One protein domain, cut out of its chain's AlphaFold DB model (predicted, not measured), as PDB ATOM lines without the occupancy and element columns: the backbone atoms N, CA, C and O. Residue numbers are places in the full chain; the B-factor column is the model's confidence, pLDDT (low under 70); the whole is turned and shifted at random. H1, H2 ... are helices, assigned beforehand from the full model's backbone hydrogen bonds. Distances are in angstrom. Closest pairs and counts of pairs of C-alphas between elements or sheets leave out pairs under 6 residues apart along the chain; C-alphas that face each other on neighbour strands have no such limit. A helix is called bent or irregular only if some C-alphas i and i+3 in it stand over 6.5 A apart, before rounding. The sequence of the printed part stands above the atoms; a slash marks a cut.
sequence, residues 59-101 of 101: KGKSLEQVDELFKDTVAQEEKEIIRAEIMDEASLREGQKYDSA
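This is residues 59 to 101 of the 101 residues of the protein "Putative high-affinity glucose" of Diaporthe ampelina (UniProt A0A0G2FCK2). One long, straight helix, H2, sticks out with residues 76 to 99 free of the rest, and a short helix, H1, is set at an angle before its first end, making a corner like an uneven L. A short stretch, residues 59 to 62, leads into H1 and points away from H2. The printed part has 43 residues with two named helices, H1 then H2 along the chain, and no named strand; the class is all helix. The whole is extended, with a radius of gyration of the C-alphas of 17.4 A, and spans 56 by 18 by 7 A.

The printed part begins at Lys 59, with its C-alpha at (-66.715, 41.230, 53.000). H1 covers residues 63 to 69, and its first and last C-alphas are 9.9 A apart. H2 covers residues 73 to 99, from C-alpha 73 at (-49.102, 54.343, 52.184) to C-alpha 99 at (-12.888, 41.634, 42.716), a length of 39.5 A.

H1 and H2 follow each other through a tight link of 3 residues, yet they are apart, with no C-alpha of the one within 8 A of the other. The N-to-C direction of H1 is mostly along y, while that of H2 is mostly along x. Neither helix is bent. In H1 and H2 every O i to N i+4 pair is within hydrogen-bond range.

The outline is a rod, and the two C-alphas farthest apart, those of Lys 59 and Ala 101, are 56.6 A apart. Residues 76 to 101, of which 76 to 99 belong to H2, stand free. The printed part has no cut and ends at the chain's last residue, Ala 101. The mean pLDDT of the printed part is 73.6; 15 residues are under 70, namely residues 63, 65, 68, 71 to 77 and 97 to 101.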
ATOM      1  N   LYS A  59     -66.079  42.511  53.321       73.06
ATOM      2  CA  LYS A  59     -66.715  41.230  53.000       73.06
ATOM      3  C   LYS A  59     -66.673  40.917  51.498       73.06
ATOM      4  O   LYS A  59     -67.118  41.699  50.664       73.06
ATOM      5  N   GLY A  60     -66.193  39.716  51.159       71.19
ATOM      6  CA  GLY A  60     -66.193  39.188  49.789       71.19
ATOM      7  C   GLY A  60     -65.066  39.700  48.886       71.19
ATOM      8  O   GLY A  60     -65.089  39.412  47.692       71.19
ATOM      9  N   LYS A  61     -64.086  40.434  49.427       75.06
ATOM     10  CA  LYS A  61     -62.894  40.880  48.691       75.06
ATOM     11  C   LYS A  61     -61.704  39.949  48.925       75.06
ATOM     12  O   LYS A  61     -61.576  39.365  50.002       75.06
ATOM     13  N   SER A  62     -60.836  39.808  47.920       77.81
ATOM     14  CA  SER A  62     -59.556  39.107  48.101       77.81
ATOM     15  C   SER A  62     -58.627  39.911  49.014       77.81
ATOM     16  O   SER A  62     -58.800  41.118  49.192       77.81
ATOM     17  N   LEU A  63     -57.619  39.252  49.591       69.06
ATOM     18  CA  LEU A  63     -56.642  39.929  50.446       69.06
ATOM     19  C   LEU A  63     -55.874  41.026  49.693       69.06
ATOM     20  O   LEU A  63     -55.583  42.051  50.303       69.06
ATOM     21  N   GLU A  64     -55.597  40.857  48.392       71.12
ATOM     22  CA  GLU A  64     -54.972  41.918  47.587       71.12
ATOM     23  C   GLU A  64     -55.904  43.120  47.392       71.12
ATOM     24  O   GLU A  64     -55.468  44.261  47.498       71.12
ATOM     25  N   GLN A  65     -57.199  42.878  47.175       69.00
ATOM     26  CA  GLN A  65     -58.189  43.948  47.008       69.00
ATOM     27  C   GLN A  65     -58.437  44.731  48.302       69.00
ATOM     28  O   GLN A  65     -58.817  45.898  48.249       69.00
ATOM     29  N   VAL A  66     -58.257  44.097  49.464       74.12
ATOM     30  CA  VAL A  66     -58.308  44.784  50.762       74.12
ATOM     31  C   VAL A  66     -57.063  45.655  50.951       74.12
ATOM     32  O   VAL A  66     -57.207  46.804  51.355       74.12
ATOM     33  N   ASP A  67     -55.871  45.167  50.590       71.31
ATOM     34  CA  ASP A  67     -54.625  45.961  50.630       71.31
ATOM     35  C   ASP A  67     -54.742  47.220  49.744       71.31
ATOM     36  O   ASP A  67     -54.367  48.324  50.141       71.31
ATOM     37  N   GLU A  68     -55.361  47.075  48.568       69.31
ATOM     38  CA  GLU A  68     -55.618  48.179  47.637       69.31
ATOM     39  C   GLU A  68     -56.687  49.164  48.150       69.31
ATOM     40  O   GLU A  68     -56.562  50.375  47.961       69.31
ATOM     41  N   LEU A  69     -57.716  48.669  48.848       70.88
ATOM     42  CA  LEU A  69     -58.794  49.486  49.417       70.88
ATOM     43  C   LEU A  69     -58.305  50.395  50.549       70.88
ATOM     44  O   LEU A  69     -58.758  51.533  50.661       70.88
ATOM     45  N   PHE A  70     -57.375  49.901  51.367       71.06
ATOM     46  CA  PHE A  70     -56.790  50.665  52.468       71.06
ATOM     47  C   PHE A  70     -55.628  51.572  52.034       71.06
ATOM     48  O   PHE A  70     -55.176  52.366  52.855       71.06
ATOM     49  N   LYS A  71     -55.188  51.514  50.758       61.81
ATOM     50  CA  LYS A  71     -54.108  52.340  50.169       61.81
ATOM     51  C   LYS A  71     -52.968  52.586  51.154       61.81
ATOM     52  O   LYS A  71     -52.590  53.733  51.405       61.81
ATOM     53  N   ASP A  72     -52.481  51.503  51.750       61.66
ATOM     54  CA  ASP A  72     -51.630  51.544  52.934       61.66
ATOM     55  C   ASP A  72     -50.274  52.185  52.588       61.66
ATOM     56  O   ASP A  72     -49.326  51.531  52.157       61.66
ATOM     57  N   THR A  73     -50.218  53.517  52.675       56.72
ATOM     58  CA  THR A  73     -49.102  54.343  52.184       56.72
ATOM     59  C   THR A  73     -47.845  54.058  53.006       56.72
ATOM     60  O   THR A  73     -46.744  53.991  52.468       56.72
ATOM     61  N   VAL A  74     -48.043  53.748  54.290       62.25
ATOM     62  CA  VAL A  74     -47.001  53.341  55.239       62.25
ATOM     63  C   VAL A  74     -46.410  51.978  54.862       62.25
ATOM     64  O   VAL A  74     -45.194  51.793  54.889       62.25
ATOM     65  N   ALA A  75     -47.247  51.023  54.440       61.25
ATOM     66  CA  ALA A  75     -46.772  49.711  54.003       61.25
ATOM     67  C   ALA A  75     -46.037  49.765  52.652       61.25
ATOM     68  O   ALA A  75     -45.216  48.889  52.370       61.25
ATOM     69  N   GLN A  76     -46.330  50.758  51.805       64.12
ATOM     70  CA  GLN A  76     -45.580  50.996  50.569       64.12
ATOM     71  C   GLN A  76     -44.202  51.600  50.870       64.12
ATOM     72  O   GLN A  76     -43.214  51.079  50.361       64.12
ATOM     73  N   GLU A  77     -44.108  52.591  51.765       67.25
ATOM     74  CA  GLU A  77     -42.820  53.163  52.199       67.25
ATOM     75  C   GLU A  77     -41.887  52.110  52.817       67.25
ATOM     76  O   GLU A  77     -40.729  52.005  52.416       67.25
ATOM     77  N   GLU A  78     -42.382  51.259  53.728       70.38
ATOM     78  CA  GLU A  78     -41.563  50.175  54.294       70.38
ATOM     79  C   GLU A  78     -41.089  49.184  53.215       70.38
ATOM     80  O   GLU A  78     -39.946  48.722  53.256       70.38
ATOM     81  N   LYS A  79     -41.937  48.859  52.225       74.69
ATOM     82  CA  LYS A  79     -41.554  47.980  51.106       74.69
ATOM     83  C   LYS A  79     -40.478  48.620  50.228       74.69
ATOM     84  O   LYS A  79     -39.584  47.898  49.789       74.69
ATOM     85  N   GLU A  80     -40.546  49.925  49.968       79.62
ATOM     86  CA  GLU A  80     -39.541  50.627  49.160       79.62
ATOM     87  C   GLU A  80     -38.194  50.735  49.880       79.62
ATOM     88  O   GLU A  80     -37.169  50.438  49.268       79.62
ATOM     89  N   ILE A  81     -38.191  51.044  51.181       82.81
ATOM     90  CA  ILE A  81     -36.968  51.102  51.998       82.81
ATOM     91  C   ILE A  81     -36.288  49.728  52.046       82.81
ATOM     92  O   ILE A  81     -35.105  49.611  51.730       82.81
ATOM     93  N   ILE A  82     -37.043  48.666  52.351       83.12
ATOM     94  CA  ILE A  82     -36.497  47.300  52.403       83.12
ATOM     95  C   ILE A  82     -35.983  46.861  51.027       83.12
ATOM     96  O   ILE A  82     -34.954  46.195  50.926       83.12
ATOM     97  N   ARG A  83     -36.686  47.218  49.945       86.44
ATOM     98  CA  ARG A  83     -36.249  46.879  48.588       86.44
ATOM     99  C   ARG A  83     -34.970  47.619  48.208       86.44
ATOM    100  O   ARG A  83     -34.115  47.005  47.578       86.44
ATOM    101  N   ALA A  84     -34.828  48.887  48.587       86.56
ATOM    102  CA  ALA A  84     -33.605  49.652  48.368       86.56
ATOM    103  C   ALA A  84     -32.413  49.025  49.107       86.56
ATOM    104  O   ALA A  84     -31.357  48.851  48.508       86.56
ATOM    105  N   GLU A  85     -32.607  48.592  50.354       86.69
ATOM    106  CA  GLU A  85     -31.563  47.954  51.166       86.69
ATOM    107  C   GLU A  85     -31.145  46.578  50.615       86.69
ATOM    108  O   GLU A  85     -29.959  46.283  50.502       86.69
ATOM    109  N   ILE A  86     -32.101  45.761  50.154       88.25
ATOM    110  CA  ILE A  86     -31.798  44.473  49.500       88.25
ATOM    111  C   ILE A  86     -31.044  44.678  48.176       88.25
ATOM    112  O   ILE A  86     -30.147  43.899  47.853       88.25
ATOM    113  N   MET A  87     -31.411  45.699  47.394       86.19
ATOM    114  CA  MET A  87     -30.725  46.017  46.136       86.19
ATOM    115  C   MET A  87     -29.306  46.541  46.387       86.19
ATOM    116  O   MET A  87     -28.397  46.179  45.641       86.19
ATOM    117  N   ASP A  88     -29.098  47.329  47.441       88.31
ATOM    118  CA  ASP A  88     -27.773  47.790  47.862       88.31
ATOM    119  C   ASP A  88     -26.888  46.612  48.305       88.31
ATOM    120  O   ASP A  88     -25.794  46.416  47.771       88.31
ATOM    121  N   GLU A  89     -27.406  45.720  49.162       87.81
ATOM    122  CA  GLU A  89     -26.691  44.499  49.560       87.81
ATOM    123  C   GLU A  89     -26.347  43.592  48.370       87.81
ATOM    124  O   GLU A  89     -25.259  43.012  48.316       87.81
ATOM    125  N   ALA A  90     -27.276  43.422  47.423       86.38
ATOM    126  CA  ALA A  90     -27.044  42.622  46.224       86.38
ATOM    127  C   ALA A  90     -25.925  43.227  45.364       86.38
ATOM    128  O   ALA A  90     -25.039  42.499  44.915       86.38
ATOM    129  N   SER A  91     -25.916  44.554  45.219       80.00
ATOM    130  CA  SER A  91     -24.892  45.295  44.476       80.00
ATOM    131  C   SER A  91     -23.505  45.134  45.109       80.00
ATOM    132  O   SER A  91     -22.529  44.865  44.407       80.00
ATOM    133  N   LEU A  92     -23.409  45.225  46.442       82.12
ATOM    134  CA  LEU A  92     -22.139  45.020  47.149       82.12
ATOM    135  C   LEU A  92     -21.643  43.575  47.047       82.12
ATOM    136  O   LEU A  92     -20.446  43.345  46.861       82.12
ATOM    137  N   ARG A  93     -22.550  42.592  47.113       81.00
ATOM    138  CA  ARG A  93     -22.196  41.175  46.938       81.00
ATOM    139  C   ARG A  93     -21.688  40.869  45.529       81.00
ATOM    140  O   ARG A  93     -20.747  40.087  45.392       81.00
ATOM    141  N   GLU A  94     -22.271  41.467  44.492       80.00
ATOM    142  CA  GLU A  94     -21.780  41.309  43.117       80.00
ATOM    143  C   GLU A  94     -20.423  41.994  42.906       80.00
ATOM    144  O   GLU A  94     -19.532  41.395  42.300       80.00
ATOM    145  N   GLY A  95     -20.218  43.181  43.486       73.12
ATOM    146  CA  GLY A  95     -18.929  43.880  43.463       73.12
ATOM    147  C   GLY A  95     -17.792  43.071  44.097       73.12
ATOM    148  O   GLY A  95     -16.725  42.937  43.502       73.12
ATOM    149  N   GLN A  96     -18.032  42.442  45.254       75.56
ATOM    150  CA  GLN A  96     -17.030  41.574  45.898       75.56
ATOM    151  C   GLN A  96     -16.714  40.307  45.089       75.56
ATOM    152  O   GLN A  96     -15.599  39.790  45.153       75.56
ATOM    153  N   LYS A  97     -17.685  39.789  44.327       67.88
ATOM    154  CA  LYS A  97     -17.518  38.576  43.516       67.88
ATOM    155  C   LYS A  97     -16.671  38.824  42.263       67.88
ATOM    156  O   LYS A  97     -15.990  37.906  41.821       67.88
ATOM    157  N   TYR A  98     -16.711  40.040  41.717       60.81
ATOM    158  CA  TYR A  98     -15.888  40.457  40.577       60.81
ATOM    159  C   TYR A  98     -14.440  40.775  40.980       60.81
ATOM    160  O   TYR A  98     -13.525  40.470  40.230       60.81
ATOM    161  N   ASP A  99     -14.225  41.315  42.182       60.91
ATOM    162  CA  ASP A  99     -12.888  41.634  42.716       60.91
ATOM    163  C   ASP A  99     -12.091  40.388  43.166       60.91
ATOM    164  O   ASP A  99     -10.884  40.443  43.384       60.91
ATOM    165  N   SER A 100     -12.766  39.239  43.299       60.88
ATOM    166  CA  SER A 100     -12.178  37.965  43.746       60.88
ATOM    167  C   SER A 100     -11.866  36.972  42.608       60.88
ATOM    168  O   SER A 100     -11.508  35.828  42.901       60.88
ATOM    169  N   ALA A 101     -12.051  37.361  41.340       55.16
ATOM    170  CA  ALA A 101     -11.837  36.534  40.143       55.16
ATOM    171  C   ALA A 101     -10.668  37.062  39.299       55.16
ATOM    172  O   ALA A 101      -9.936  36.214  38.738       55.16
TER     173      ALA A 101